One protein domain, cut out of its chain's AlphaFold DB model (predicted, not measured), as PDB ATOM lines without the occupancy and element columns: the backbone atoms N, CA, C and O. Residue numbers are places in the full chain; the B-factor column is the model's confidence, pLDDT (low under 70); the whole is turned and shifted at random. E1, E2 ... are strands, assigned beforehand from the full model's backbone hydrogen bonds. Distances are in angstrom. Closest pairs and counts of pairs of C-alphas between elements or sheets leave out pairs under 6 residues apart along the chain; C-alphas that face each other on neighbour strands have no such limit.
ATOM      1  N   SER A 674      71.365 106.557  73.405       84.81
ATOM      2  CA  SER A 674      71.624 105.606  74.495       84.81
ATOM      3  C   SER A 674      70.833 104.305  74.340       84.81
ATOM      4  O   SER A 674      69.706 104.325  73.848       84.81
ATOM      5  N   CYS A 675      71.379 103.199  74.839       87.50
ATOM      6  CA  CYS A 675      70.674 101.929  74.995       87.50
ATOM      7  C   CYS A 675      69.815 101.944  76.266       87.50
ATOM      8  O   CYS A 675      70.365 102.011  77.364       87.50
ATOM      9  N   GLN A 676      68.488 101.890  76.119       88.25
ATOM     10  CA  GLN A 676      67.521 102.022  77.216       88.25
ATOM     11  C   GLN A 676      67.001 100.651  77.682       88.25
ATOM     12  O   GLN A 676      65.971 100.182  77.209       88.25
ATOM     13  N   PHE A 677      67.703 100.007  78.610       87.56
ATOM     14  CA  PHE A 677      67.347  98.686  79.140       87.56
ATOM     15  C   PHE A 677      66.316  98.766  80.269       87.56
ATOM     16  O   PHE A 677      66.172  99.804  80.929       87.56
ATOM     17  N   GLU A 678      65.611  97.656  80.506       85.12
ATOM     18  CA  GLU A 678      64.620  97.506  81.576       85.12
ATOM     19  C   GLU A 678      63.631  98.691  81.617       85.12
ATOM     20  O   GLU A 678      63.523  99.408  82.623       85.12
ATOM     21  N   ASN A 679      62.968  98.949  80.483       78.44
ATOM     22  CA  ASN A 679      62.047 100.076  80.267       78.44
ATOM     23  C   ASN A 679      62.653 101.453  80.617       78.44
ATOM     24  O   ASN A 679      62.000 102.309  81.218       78.44
ATOM     25  N   GLY A 680      63.930 101.664  80.276       78.12
ATOM     26  CA  GLY A 680      64.645 102.930  80.477       78.12
ATOM     27  C   GLY A 680      65.080 103.198  81.920       78.12
ATOM     28  O   GLY A 680      65.505 104.311  82.246       78.12
ATOM     29  N   SER A 681      64.988 102.196  82.801       82.81
ATOM     30  CA  SER A 681      65.509 102.301  84.170       82.81
ATOM     31  C   SER A 681      67.038 102.207  84.239       82.81
ATOM     32  O   SER A 681      67.618 102.643  85.238       82.81
ATOM     33  N   ILE A 682      67.676 101.698  83.179       86.56
ATOM     34  CA  ILE A 682      69.128 101.658  82.986       86.56
ATOM     35  C   ILE A 682      69.437 102.176  81.576       86.56
ATOM     36  O   ILE A 682      68.881 101.678  80.599       86.56
ATOM     37  N   ASN A 683      70.312 103.180  81.452       89.06
ATOM     38  CA  ASN A 683      70.669 103.766  80.152       89.06
ATOM     39  C   ASN A 683      72.183 103.691  79.931       89.06
ATOM     40  O   ASN A 683      72.939 104.191  80.762       89.06
ATOM     41  N   LEU A 684      72.615 103.065  78.833       87.62
ATOM     42  CA  LEU A 684      74.024 102.803  78.497       87.62
ATOM     43  C   LEU A 684      74.474 103.633  77.286       87.62
ATOM     44  O   LEU A 684      73.756 103.706  76.288       87.62
ATOM     45  N   MET A 685      75.668 104.234  77.347       86.81
ATOM     46  CA  MET A 685      76.161 105.174  76.326       86.81
ATOM     47  C   MET A 685      77.664 104.964  76.037       86.81
ATOM     48  O   MET A 685      78.492 105.306  76.879       86.81
ATOM     49  N   PRO A 686      78.046 104.417  74.867       71.44
ATOM     50  CA  PRO A 686      79.416 103.946  74.596       71.44
ATOM     51  C   PRO A 686      80.410 105.015  74.089       71.44
ATOM     52  O   PRO A 686      81.556 104.697  73.783       71.44
ATOM     53  N   THR A 687      79.986 106.270  73.898       73.19
ATOM     54  CA  THR A 687      80.884 107.401  73.586       73.19
ATOM     55  C   THR A 687      80.158 108.735  73.745       73.19
ATOM     56  O   THR A 687      78.972 108.843  73.435       73.19
ATOM     57  N   LEU A 688      80.885 109.768  74.178       68.00
ATOM     58  CA  LEU A 688      80.416 111.159  74.175       68.00
ATOM     59  C   LEU A 688      80.913 111.958  72.959       68.00
ATOM     60  O   LEU A 688      80.389 113.037  72.689       68.00
ATOM     61  N   SER A 689      81.891 111.434  72.214       71.62
ATOM     62  CA  SER A 689      82.395 112.010  70.963       71.62
ATOM     63  C   SER A 689      81.765 111.315  69.762       71.62
ATOM     64  O   SER A 689      81.534 110.102  69.787       71.62
ATOM     65  N   ILE A 690      81.523 112.064  68.686       66.19
ATOM     66  CA  ILE A 690      80.949 111.498  67.464       66.19
ATOM     67  C   ILE A 690      82.023 110.759  66.628       66.19
ATOM     68  O   ILE A 690      81.688 109.816  65.912       66.19
ATOM     69  N   TYR A 691      83.308 111.120  66.766       60.44
ATOM     70  CA  TYR A 691      84.439 110.484  66.059       60.44
ATOM     71  C   TYR A 691      85.474 109.820  66.977       60.44
ATOM     72  O   TYR A 691      86.400 109.170  66.492       60.44
ATOM     73  N   GLY A 692      85.354 110.007  68.292       61.09
ATOM     74  CA  GLY A 692      86.306 109.487  69.266       61.09
ATOM     75  C   GLY A 692      86.293 107.963  69.398       61.09
ATOM     76  O   GLY A 692      85.360 107.263  68.992       61.09
ATOM     77  N   THR A 693      87.353 107.447  70.012       61.25
ATOM     78  CA  THR A 693      87.462 106.042  70.407       61.25
ATOM     79  C   THR A 693      86.378 105.704  71.427       61.25
ATOM     80  O   THR A 693      86.287 106.339  72.477       61.25
ATOM     81  N   LYS A 694      85.553 104.699  71.122       69.81
ATOM     82  CA  LYS A 694      84.427 104.250  71.953       69.81
ATOM     83  C   LYS A 694      84.893 103.413  73.149       69.81
ATOM     84  O   LYS A 694      84.437 102.297  73.317       69.81
ATOM     85  N   ASN A 695      85.847 103.895  73.934       83.25
ATOM     86  CA  ASN A 695      86.459 103.110  75.013       83.25
ATOM     87  C   ASN A 695      85.833 103.400  76.387       83.25
ATOM     88  O   ASN A 695      86.245 102.813  77.381       83.25
ATOM     89  N   ASN A 696      84.829 104.280  76.452       86.69
ATOM     90  CA  ASN A 696      84.146 104.634  77.693       86.69
ATOM     91  C   ASN A 696      82.659 104.300  77.606       86.69
ATOM     92  O   ASN A 696      81.997 104.649  76.630       86.69
ATOM     93  N   LEU A 697      82.120 103.688  78.657       88.50
ATOM     94  CA  LEU A 697      80.701 103.408  78.809       88.50
ATOM     95  C   LEU A 697      80.124 104.225  79.963       88.50
ATOM     96  O   LEU A 697      80.452 103.985  81.124       88.50
ATOM     97  N   PHE A 698      79.201 105.129  79.650       90.50
ATOM     98  CA  PHE A 698      78.406 105.822  80.658       90.50
ATOM     99  C   PHE A 698      77.133 105.039  80.960       90.50
ATOM    100  O   PHE A 698      76.437 104.600  80.043       90.50
ATOM    101  N   VAL A 699      76.822 104.887  82.244       91.50
ATOM    102  CA  VAL A 699      75.673 104.126  82.730       91.50
ATOM    103  C   VAL A 699      74.870 104.978  83.702       91.50
ATOM    104  O   VAL A 699      75.367 105.335  84.768       91.50
ATOM    105  N   LEU A 700      73.632 105.314  83.334       92.81
ATOM    106  CA  LEU A 700      72.702 106.059  84.185       92.81
ATOM    107  C   LEU A 700      71.730 105.105  84.884       92.81
ATOM    108  O   LEU A 700      70.973 104.400  84.209       92.81
ATOM    109  N   THR A 701      71.674 105.167  86.216       92.69
ATOM    110  CA  THR A 701      70.712 104.419  87.044       92.69
ATOM    111  C   THR A 701      70.163 105.218  88.208       92.69
ATOM    112  O   THR A 701      70.680 106.273  88.563       92.69
ATOM    113  N   ARG A 702      69.076 104.727  88.815       89.88
ATOM    114  CA  ARG A 702      68.591 105.256  90.097       89.88
ATOM    115  C   ARG A 702      69.603 104.959  91.200       89.88
ATOM    116  O   ARG A 702      70.177 103.876  91.223       89.88
ATOM    117  N   LYS A 703      69.751 105.881  92.150       86.19
ATOM    118  CA  LYS A 703      70.752 105.812  93.227       86.19
ATOM    119  C   LYS A 703      70.713 104.519  94.052       86.19
ATOM    120  O   LYS A 703      71.755 104.036  94.467       86.19
ATOM    121  N   ASN A 704      69.523 103.945  94.231       82.25
ATOM    122  CA  ASN A 704      69.301 102.729  95.022       82.25
ATOM    123  C   ASN A 704      69.284 101.444  94.174       82.25
ATOM    124  O   ASN A 704      68.769 100.424  94.626       82.25
ATOM    125  N   LYS A 705      69.741 101.501  92.917       81.50
ATOM    126  CA  LYS A 705      69.744 100.359  92.000       81.50
ATOM    127  C   LYS A 705      71.178  99.962  91.674       81.50
ATOM    128  O   LYS A 705      71.848 100.651  90.904       81.50
ATOM    129  N   ASP A 706      71.600  98.834  92.232       75.69
ATOM    130  CA  ASP A 706      72.892  98.228  91.920       75.69
ATOM    131  C   ASP A 706      72.885  97.635  90.507       75.69
ATOM    132  O   ASP A 706      71.888  97.066  90.051       75.69
ATOM    133  N   ILE A 707      74.009  97.786  89.806       82.88
ATOM    134  CA  ILE A 707      74.217  97.252  88.459       82.88
ATOM    135  C   ILE A 707      75.323  96.217  88.523       82.88
ATOM    136  O   ILE A 707      76.442  96.522  88.931       82.88
ATOM    137  N   ASP A 708      75.025  95.021  88.036       84.88
ATOM    138  CA  ASP A 708      76.035  94.002  87.791       84.88
ATOM    139  C   ASP A 708      76.696  94.256  86.428       84.88
ATOM    140  O   ASP A 708      76.141  93.934  85.374       84.88
ATOM    141  N   THR A 709      77.878  94.875  86.438       81.94
ATOM    142  CA  THR A 709      78.616  95.228  85.214       81.94
ATOM    143  C   THR A 709      79.097  94.009  84.436       81.94
ATOM    144  O   THR A 709      79.307  94.130  83.232       81.94
ATOM    145  N   SER A 710      79.208  92.834  85.070       82.12
ATOM    146  CA  SER A 710      79.566  91.585  84.381       82.12
ATOM    147  C   SER A 710      78.499  91.146  83.373       82.12
ATOM    148  O   SER A 710      78.789  90.412  82.431       82.12
ATOM    149  N   LYS A 711      77.267  91.646  83.534       86.62
ATOM    150  CA  LYS A 711      76.155  91.410  82.608       86.62
ATOM    151  C   LYS A 711      76.133  92.376  81.430       86.62
ATOM    152  O   LYS A 711      75.317  92.183  80.535       86.62
ATOM    153  N   ILE A 712      76.971  93.415  81.434       89.38
ATOM    154  CA  ILE A 712      77.107  94.331  80.304       89.38
ATOM    155  C   ILE A 712      78.162  93.751  79.370       89.38
ATOM    156  O   ILE A 712      79.338  93.726  79.725       89.38
ATOM    157  N   ILE A 713      77.761  93.314  78.176       87.94
ATOM    158  CA  ILE A 713      78.690  92.710  77.215       87.94
ATOM    159  C   ILE A 713      78.516  93.252  75.797       87.94
ATOM    160  O   ILE A 713      77.412  93.595  75.379       87.94
ATOM    161  N   TRP A 714      79.601  93.313  75.029       88.31
ATOM    162  CA  TRP A 714      79.571  93.621  73.595       88.31
ATOM    163  C   TRP A 714      80.561  92.763  72.811       88.31
ATOM    164  O   TRP A 714      81.463  92.133  73.369       88.31
ATOM    165  N   HIS A 715      80.387  92.742  71.491       81.62
ATOM    166  CA  HIS A 715      81.257  91.988  70.601       81.62
ATOM    167  C   HIS A 715      82.475  92.790  70.150       81.62
ATOM    168  O   HIS A 715      82.371  93.947  69.744       81.62
ATOM    169  N   HIS A 716      83.619  92.114  70.137       77.69
ATOM    170  CA  HIS A 716      84.883  92.622  69.631       77.69
ATOM    171  C   HIS A 716      85.446  91.698  68.543       77.69
ATOM    172  O   HIS A 716      85.433  90.473  68.699       77.69
ATOM    173  N   HIS A 717      85.964  92.291  67.464       72.06
ATOM    174  CA  HIS A 717      86.650  91.580  66.390       72.06
ATOM    175  C   HIS A 717      88.160  91.687  66.580       72.06
ATOM    176  O   HIS A 717      88.729  92.761  66.422       72.06
ATOM    177  N   LYS A 718      88.808  90.561  66.882       68.94
ATOM    178  CA  LYS A 718      90.267  90.465  66.912       68.94
ATOM    179  C   LYS A 718      90.748  89.822  65.618       68.94
ATOM    180  O   LYS A 718      90.350  88.700  65.307       68.94
ATOM    181  N   GLU A 719      91.587  90.534  64.875       76.50
ATOM    182  CA  GLU A 719      92.294  89.985  63.720       76.50
ATOM    183  C   GLU A 719      93.563  89.285  64.207       76.50
ATOM    184  O   GLU A 719      94.392  89.877  64.898       76.50
ATOM    185  N   ILE A 720      93.677  87.996  63.900       75.88
ATOM    186  CA  ILE A 720      94.879  87.204  64.153       75.88
ATOM    187  C   ILE A 720      95.493  86.884  62.797       75.88
ATOM    188  O   ILE A 720      94.837  86.272  61.953       75.88
ATOM    189  N   GLN A 721      96.737  87.316  62.594       76.31
ATOM    190  CA  GLN A 721      97.532  86.918  61.440       76.31
ATOM    191  C   GLN A 721      98.087  85.519  61.698       76.31
ATOM    192  O   GLN A 721      98.841  85.297  62.647       76.31
ATOM    193  N   ASN A 722      97.664  84.573  60.874       78.88
ATOM    194  CA  ASN A 722      98.119  83.196  60.924       78.88
ATOM    195  C   ASN A 722      99.516  83.076  60.296       78.88
ATOM    196  O   ASN A 722      99.954  83.933  59.527       78.88
ATOM    197  N   SER A 723     100.214  81.980  60.593       78.00
ATOM    198  CA  SER A 723     101.561  81.691  60.077       78.00
ATOM    199  C   SER A 723     101.646  81.568  58.547       78.00
ATOM    200  O   SER A 723     102.742  81.576  58.000       78.00
ATOM    201  N   ASP A 724     100.509  81.453  57.860       79.19
ATOM    202  CA  ASP A 724     100.368  81.405  56.400       79.19
ATOM    203  C   ASP A 724      99.968  82.764  55.780       79.19
ATOM    204  O   ASP A 724      99.556  82.819  54.624       79.19
ATOM    205  N   ASN A 725     100.075  83.864  56.538       66.88
ATOM    206  CA  ASN A 725      99.622  85.214  56.172       66.88
ATOM    207  C   ASN A 725      98.105  85.370  55.949       66.88
ATOM    208  O   ASN A 725      97.663  86.426  55.489       66.88
ATOM    209  N   THR A 726      97.277  84.391  56.324       75.25
ATOM    210  CA  THR A 726      95.819  84.579  56.353       75.25
ATOM    211  C   THR A 726      95.381  85.328  57.616       75.25
ATOM    212  O   THR A 726      96.002  85.219  58.674       75.25
ATOM    213  N   VAL A 727      94.299  86.109  57.527       69.44
ATOM    214  CA  VAL A 727      93.737  86.846  58.672       69.44
ATOM    215  C   VAL A 727      92.469  86.152  59.157       69.44
ATOM    216  O   VAL A 727      91.467  86.105  58.442       69.44
ATOM    217  N   THR A 728      92.481  85.650  60.394       78.38
ATOM    218  CA  THR A 728      91.285  85.103  61.052       78.38
ATOM    219  C   THR A 728      90.642  86.159  61.942       78.38
ATOM    220  O   THR A 728      91.286  86.714  62.832       78.38
ATOM    221  N   LYS A 729      89.348  86.426  61.726       72.62
ATOM    222  CA  LYS A 729      88.550  87.337  62.559       72.62
ATOM    223  C   LYS A 729      87.871  86.557  63.678       72.62
ATOM    224  O   LYS A 729      86.849  85.916  63.449       72.62
ATOM    225  N   LEU A 730      88.406  86.632  64.895       73.12
ATOM    226  CA  LEU A 730      87.746  86.085  66.081       73.12
ATOM    227  C   LEU A 730      86.748  87.092  66.651       73.12
ATOM    228  O   LEU A 730      87.086  88.253  66.879       73.12
ATOM    229  N   LYS A 731      85.524  86.631  66.925       74.38
ATOM    230  CA  LYS A 731      84.497  87.397  67.638       74.38
ATOM    231  C   LYS A 731      84.529  86.986  69.112       74.38
ATOM    232  O   LYS A 731      84.254  85.837  69.430       74.38
ATOM    233  N   THR A 732      84.886  87.908  70.000       77.81
ATOM    234  CA  THR A 732      84.941  87.672  71.458       77.81
ATOM    235  C   THR A 732      83.974  88.597  72.189       77.81
ATOM    236  O   THR A 732      83.634  89.661  71.669       77.81
ATOM    237  N   LEU A 733      83.501  88.178  73.366       82.19
ATOM    238  CA  LEU A 733      82.688  89.007  74.255       82.19
ATOM    239  C   LEU A 733      83.593  89.763  75.228       82.19
ATOM    240  O   LEU A 733      84.551  89.201  75.762       82.19
ATOM    241  N   LYS A 734      83.284  91.039  75.441       84.38
ATOM    242  CA  LYS A 734      83.979  91.925  76.377       84.38
ATOM    243  C   LYS A 734      82.979  92.585  77.314       84.38
ATOM    244  O   LYS A 734      81.844  92.810  76.906       84.38
ATOM    245  N   ALA A 735      83.424  92.872  78.533       83.75
ATOM    246  CA  ALA A 735      82.685  93.591  79.565       83.75
ATOM    247  C   ALA A 735      83.487  94.836  79.990       83.75
ATOM    248  O   ALA A 735      84.672  94.916  79.666       83.75
ATOM    249  N   PRO A 736      82.879  95.817  80.682       84.12
ATOM    250  CA  PRO A 736      83.607  96.975  81.194       84.12
ATOM    251  C   PRO A 736      84.695  96.553  82.189       84.12
ATOM    252  O   PRO A 736      84.426  95.762  83.093       84.12
ATOM    253  N   ASP A 737      85.897  97.112  82.051       78.50
ATOM    254  CA  ASP A 737      87.074  96.663  82.804       78.50
ATOM    255  C   ASP A 737      87.212  97.387  84.150       78.50
ATOM    256  O   ASP A 737      87.517  96.776  85.177       78.50
ATOM    257  N   LYS A 738      87.002  98.713  84.164       84.69
ATOM    258  CA  LYS A 738      87.286  99.551  85.338       84.69
ATOM    259  C   LYS A 738      86.327 100.729  85.474       84.69
ATOM    260  O   LYS A 738      86.028 101.426  84.512       84.69
ATOM    261  N   LEU A 739      85.901 101.001  86.708       87.88
ATOM    262  CA  LEU A 739      85.200 102.238  87.056       87.88
ATOM    263  C   LEU A 739      86.185 103.413  87.041       87.88
ATOM    264  O   LEU A 739      87.173 103.416  87.781       87.88
ATOM    265  N   LEU A 740      85.903 104.419  86.216       86.94
ATOM    266  CA  LEU A 740      86.674 105.658  86.156       86.94
ATOM    267  C   LEU A 740      86.126 106.702  87.121       86.94
ATOM    268  O   LEU A 740      86.890 107.330  87.856       86.94
ATOM    269  N   LYS A 741      84.806 106.925  87.100       89.69
ATOM    270  CA  LYS A 741      84.178 107.994  87.879       89.69
ATOM    271  C   LYS A 741      82.699 107.733  88.150       89.69
ATOM    272  O   LYS A 741      81.995 107.179  87.315       89.69
ATOM    273  N   LEU A 742      82.237 108.204  89.304       90.94
ATOM    274  CA  LEU A 742      80.831 108.232  89.699       90.94
ATOM    275  C   LEU A 742      80.376 109.688  89.850       90.94
ATOM    276  O   LEU A 742      81.034 110.474  90.534       90.94
ATOM    277  N   TYR A 743      79.258 110.042  89.221       92.69
ATOM    278  CA  TYR A 743      78.615 111.347  89.348       92.69
ATOM    279  C   TYR A 743      77.277 111.182  90.082       92.69
ATOM    280  O   TYR A 743      76.375 110.514  89.577       92.69
ATOM    281  N   ASP A 744      77.151 111.804  91.256       93.56
ATOM    282  CA  ASP A 744      75.881 111.907  91.988       93.56
ATOM    283  C   ASP A 744      75.010 112.970  91.314       93.56
ATOM    284  O   ASP A 744      75.416 114.129  91.240       93.56
ATOM    285  N   LEU A 745      73.849 112.582  90.788       94.62
ATOM    286  CA  LEU A 745      72.916 113.453  90.071       94.62
ATOM    287  C   LEU A 745      71.580 113.602  90.823       94.62
ATOM    288  O   LEU A 745      70.539 113.835  90.206       94.62
ATOM    289  N   GLY A 746      71.593 113.461  92.153       91.19
ATOM    290  CA  GLY A 746      70.392 113.496  92.989       91.19
ATOM    291  C   GLY A 746      69.789 112.102  93.126       91.19
ATOM    292  O   GLY A 746      70.384 111.239  93.763       91.19
ATOM    293  N   ASP A 747      68.627 111.861  92.515       92.38
ATOM    294  CA  ASP A 747      67.960 110.544  92.536       92.38
ATOM    295  C   ASP A 747      68.641 109.499  91.634       92.38
ATOM    296  O   ASP A 747      68.264 108.320  91.622       92.38
ATOM    297  N   PHE A 748      69.639 109.927  90.859       94.12
ATOM    298  CA  PHE A 748      70.344 109.120  89.875       94.12
ATOM    299  C   PHE A 748      71.853 109.154  90.097       94.12
ATOM    300  O   PHE A 748      72.402 110.146  90.569       94.12
ATOM    301  N   ASN A 749      72.514 108.084  89.671       93.31
ATOM    302  CA  ASN A 749      73.955 107.995  89.512       93.31
ATOM    303  C   ASN A 749      74.278 107.862  88.023       93.31
ATOM    304  O   ASN A 749      73.631 107.088  87.314       93.31
ATOM    305  N   LEU A 750      75.287 108.598  87.560       93.25
ATOM    306  CA  LEU A 750      75.926 108.358  86.268       93.25
ATOM    307  C   LEU A 750      77.319 107.792  86.531       93.25
ATOM    308  O   LEU A 750      78.141 108.450  87.166       93.25
ATOM    309  N   THR A 751      77.588 106.588  86.047       91.38
ATOM    310  CA  THR A 751      78.883 105.921  86.215       91.38
ATOM    311  C   THR A 751      79.614 105.864  84.881       91.38
ATOM    312  O   THR A 751      79.019 105.486  83.880       91.38
ATOM    313  N   ASP A 752      80.887 106.250  84.863       90.50
ATOM    314  CA  ASP A 752      81.788 106.201  83.705       90.50
ATOM    315  C   ASP A 752      82.743 105.016  83.878       90.50
ATOM    316  O   ASP A 752      83.533 104.987  84.829       90.50
ATOM    317  N   TYR A 753      82.638 104.027  82.995       89.31
ATOM    318  CA  TYR A 753      83.513 102.859  82.953       89.31
ATOM    319  C   TYR A 753      84.459 102.946  81.757       89.31
ATOM    320  O   TYR A 753      84.038 103.332  80.671       89.31
ATOM    321  N   SER A 754      85.709 102.522  81.925       87.50
ATOM    322  CA  SER A 754      86.627 102.298  80.810       87.50
ATOM    323  C   SER A 754      86.557 100.867  80.298       87.50
ATOM    324  O   SER A 754      86.219  99.928  81.022       87.50
ATOM    325  N   SER A 755      86.978 100.726  79.053       84.69
ATOM    326  CA  SER A 755      87.296  99.482  78.383       84.69
ATOM    327  C   SER A 755      88.638  99.651  77.682       84.69
ATOM    328  O   SER A 755      88.875 100.663  77.016       84.69
ATOM    329  N   ASP A 756      89.500  98.648  77.792       81.44
ATOM    330  CA  ASP A 756      90.765  98.606  77.057       81.44
ATOM    331  C   ASP A 756      90.532  98.443  75.540       81.44
ATOM    332  O   ASP A 756      91.408  98.729  74.725       81.44
ATOM    333  N   GLU A 757      89.314  98.054  75.148       79.62
ATOM    334  CA  GLU A 757      88.882  97.852  73.767       79.62
ATOM    335  C   GLU A 757      87.758  98.811  73.345       79.62
ATOM    336  O   GLU A 757      87.023  99.369  74.165       79.62
ATOM    337  N   LYS A 758      87.560  98.957  72.031       81.12
ATOM    338  CA  LYS A 758      86.440  99.741  71.490       81.12
ATOM    339  C   LYS A 758      85.098  99.040  71.743       81.12
ATOM    340  O   LYS A 758      84.907  97.878  71.384       81.12
ATOM    341  N   ILE A 759      84.143  99.790  72.282       82.25
ATOM    342  CA  ILE A 759      82.761  99.383  72.529       82.25
ATOM    343  C   ILE A 759      81.951  99.577  71.247       82.25
ATOM    344  O   ILE A 759      81.732 100.697  70.773       82.25
ATOM    345  N   TYR A 760      81.482  98.470  70.680       77.19
ATOM    346  CA  TYR A 760      80.625  98.461  69.498       77.19
ATOM    347  C   TYR A 760      79.253  97.894  69.824       77.19
ATOM    348  O   TYR A 760      79.081  97.103  70.743       77.19
ATOM    349  N   THR A 761      78.263  98.297  69.040       74.69
ATOM    350  CA  THR A 761      76.934  97.696  69.093       74.69
ATOM    351  C   THR A 761      76.912  96.415  68.256       74.69
ATOM    352  O   THR A 761      77.535  96.405  67.192       74.69
ATOM    353  N   PRO A 762      76.171  95.377  68.666       84.12
ATOM    354  CA  PRO A 762      75.203  95.404  69.759       84.12
ATOM    355  C   PRO A 762      75.818  95.313  71.162       84.12
ATOM    356  O   PRO A 762      76.807  94.612  71.370       84.12
ATOM    357  N   ILE A 763      75.198  96.020  72.111       88.88
ATOM    358  CA  ILE A 763      75.495  95.933  73.550       88.88
ATOM    359  C   ILE A 763      74.379  95.119  74.196       88.88
ATOM    360  O   ILE A 763      73.210  95.353  73.895       88.88
ATOM    361  N   GLN A 764      74.715  94.184  75.075       89.75
ATOM    362  CA  GLN A 764      73.749  93.349  75.778       89.75
ATOM    363  C   GLN A 764      73.761  93.647  77.273       89.75
ATOM    364  O   GLN A 764      74.809  93.962  77.841       89.75
ATOM    365  N   TYR A 765      72.593  93.526  77.897       89.94
ATOM    366  CA  TYR A 765      72.433  93.590  79.341       89.94
ATOM    367  C   TYR A 765      71.250  92.727  79.780       89.94
ATOM    368  O   TYR A 765      70.149  92.875  79.260       89.94
ATOM    369  N   ASN A 766      71.475  91.823  80.738       85.44
ATOM    370  CA  ASN A 766      70.427  91.032  81.402       85.44
ATOM    371  C   ASN A 766      69.444  90.312  80.443       85.44
ATOM    372  O   ASN A 766      68.244  90.252  80.696       85.44
ATOM    373  N   GLY A 767      69.952  89.770  79.329       82.69
ATOM    374  CA  GLY A 767      69.143  89.063  78.326       82.69
ATOM    375  C   GLY A 767      68.435  89.965  77.308       82.69
ATOM    376  O   GLY A 767      67.703  89.459  76.462       82.69
ATOM    377  N   GLU A 768      68.665  91.277  77.341       88.06
ATOM    378  CA  GLU A 768      68.246  92.237  76.319       88.06
ATOM    379  C   GLU A 768      69.439  92.635  75.433       88.06
ATOM    380  O   GLU A 768      70.576  92.738  75.899       88.06
ATOM    381  N   VAL A 769      69.180  92.904  74.153       88.62
ATOM    382  CA  VAL A 769      70.184  93.296  73.155       88.62
ATOM    383  C   VAL A 769      69.817  94.650  72.567       88.62
ATOM    384  O   VAL A 769      68.741  94.831  72.002       88.62
ATOM    385  N   CYS A 770      70.742  95.597  72.665       88.75
ATOM    386  CA  CYS A 770      70.643  96.921  72.080       88.75
ATOM    387  C   CYS A 770      71.385  96.981  70.745       88.75
ATOM    388  O   CYS A 770      72.617  96.934  70.698       88.75
ATOM    389  N   ASN A 771      70.634  97.139  69.659       84.06
ATOM    390  CA  ASN A 771      71.167  97.282  68.308       84.06
ATOM    391  C   ASN A 771      71.188  98.758  67.888       84.06
ATOM    392  O   ASN A 771      70.211  99.475  68.109       84.06
ATOM    393  N   SER A 772      72.282  99.206  67.262       78.25
ATOM    394  CA  SER A 772      72.339 100.527  66.621       78.25
ATOM    395  C   SER A 772      71.630 100.483  65.272       78.25
ATOM    396  O   SER A 772      71.860  99.574  64.478       78.25
ATOM    397  N   GLN A 773      70.831 101.504  64.985       71.25
ATOM    398  CA  GLN A 773      70.154 101.726  63.709       71.25
ATOM    399  C   GLN A 773      70.829 102.863  62.922       71.25
ATOM    400  O   GLN A 773      71.719 103.561  63.431       71.25
ATOM    401  N   MET A 774      70.393 103.080  61.674       55.09
ATOM    402  CA  MET A 774      70.790 104.263  60.899       55.09
ATOM    403  C   MET A 774      70.441 105.556  61.660       55.09
ATOM    404  O   MET A 774      69.448 105.624  62.377       55.09
ATOM    405  N   HIS A 775      71.280 106.586  61.516       55.22
ATOM    406  CA  HIS A 775      71.175 107.889  62.202       55.22
ATOM    407  C   HIS A 775      71.431 107.898  63.724       55.22
ATOM    408  O   HIS A 775      71.349 108.957  64.354       55.22
ATOM    409  N   GLY A 776      71.870 106.776  64.305       62.19
ATOM    410  CA  GLY A 776      72.281 106.706  65.710       62.19
ATOM    411  C   GLY A 776      71.116 106.549  66.684       62.19
ATOM    412  O   GLY A 776      71.212 107.008  67.814       62.19
ATOM    413  N   THR A 777      70.014 105.937  66.257       67.19
ATOM    414  CA  THR A 777      68.961 105.461  67.165       67.19
ATOM    415  C   THR A 777      69.266 104.033  67.624       67.19
ATOM    416  O   THR A 777      70.037 103.315  66.985       67.19
ATOM    417  N   TYR A 778      68.682 103.624  68.749       77.50
ATOM    418  CA  TYR A 778      68.883 102.299  69.333       77.50
ATOM    419  C   TYR A 778      67.556 101.565  69.482       77.50
ATOM    420  O   TYR A 778      66.548 102.166  69.849       77.50
ATOM    421  N   THR A 779      67.563 100.261  69.221       82.75
ATOM    422  CA  THR A 779      66.403  99.380  69.410       82.75
ATOM    423  C   THR A 779      66.764  98.249  70.356       82.75
ATOM    424  O   THR A 779      67.788  97.591  70.149       82.75
ATOM    425  N   ILE A 780      65.913  98.011  71.354       84.31
ATOM    426  CA  ILE A 780      66.049  96.890  72.285       84.31
ATOM    427  C   ILE A 780      65.232  95.706  71.775       84.31
ATOM    428  O   ILE A 780      64.062  95.852  71.423       84.31
ATOM    429  N   SER A 781      65.854  94.536  71.741       85.19
ATOM    430  CA  SER A 781      65.214  93.260  71.433       85.19
ATOM    431  C   SER A 781      65.590  92.219  72.489       85.19
ATOM    432  O   SER A 781      66.704  92.283  73.011       85.19
ATOM    433  N   PRO A 782      64.728  91.231  72.784       80.38
ATOM    434  CA  PRO A 782      65.130  90.074  73.579       80.38
ATOM    435  C   PRO A 782      66.348  89.385  72.947       80.38
ATOM    436  O   PRO A 782      66.431  89.291  71.720       80.38
ATOM    437  N   SER A 783      67.287  88.904  73.765       71.56
ATOM    438  CA  SER A 783      68.405  88.092  73.283       71.56
ATOM    439  C   SER A 783      67.874  86.822  72.629       71.56
ATOM    440  O   SER A 783      67.113  86.065  73.231       71.56
TER     441      SER A 783
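AT A GLANCE: This is residues 674 to 783 of the 786 residues of the protein "Ankyrin repeat domain-containing protein" of Chitinophagaceae bacterium (UniProt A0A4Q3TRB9). Two strongly twisted sheets of five strands form a loose sandwich, only partly face to face: E1, E2, E3, E7 and E6 make one, and E8, E9 and E10 with the inner end of E4 make the facing part of the other. The hairpin E4 and E5 of the second sheet reaches out as a long arm and makes much of the length. The printed part has 110 residues with ten named strands, E1 to E10 in chain order, and no named helix; the class is all strand, with 59 residues in named elements. Both sheets are antiparallel, in the orders E1 - E2 - E3 - E7 - E6 and E5 - E4 - E8 - E9 - E10. The whole is only just compact, close to loose, with a radius of gyration of the C-alphas of 15.3 A and spans of 57 by 28 by 26 A.

IN THESE COORDINATES: E1, residues 675 to 677, begins at C-alpha 675 (70.674, 101.929, 74.995). E2 is residues 682 to 685, and E3 is 696 to 702, 19.9 A long. E4, residues 712 to 721, is 28.8 A long and ends at C-alpha 721 (97.532, 86.918, 61.440). E5 is 727 to 734, 20.8 A; E6 is 738 to 744, 18.1 A; E7 is 748 to 754, 19.8 A. E8 is 763 to 765, E9 is 768 to 772, and E10, 778 to 782, ends at C-alpha 782 (65.130, 90.074, 73.579).

HOW THE PARTS SIT: E1, E2 and E3 form a meander, each strand the antiparallel neighbour of the one before, with N 675 and O 684 at 2.8 A and N 685 and O 698 at 2.8 A. E3 and E7 have N 697 and O 753 at 2.8 A; the hairpin E6 and E7 has N 740 and O 752 at 2.8 A. In the other sheet, curled like part of a barrel, the pairing of E4 is staggered: residues 712 to 714 pair with E8, N 764 and O 713 at 2.8 A, and residues 714 to 721 with E5, N 716 and O 732 at 2.9 A. E8, E9 and E10 form a second meander, with N 770 and O 763 at 2.8 A and N 769 and O 781 at 2.8 A. Between the sheets, the closest C-alphas of E1 and E9 are Cys 675 and Cys 770, 5.8 A. E2 and E8 are near each other; E5 and E7 are apart.

THE WHOLE: The C-alphas farthest apart, of Asp 724 and Gly 746, are 57.2 A apart. The printed part has no cut and no long link. Mean pLDDT of the printed part is 81.5; residues under 70 include 690 to 694 and 774 to 777.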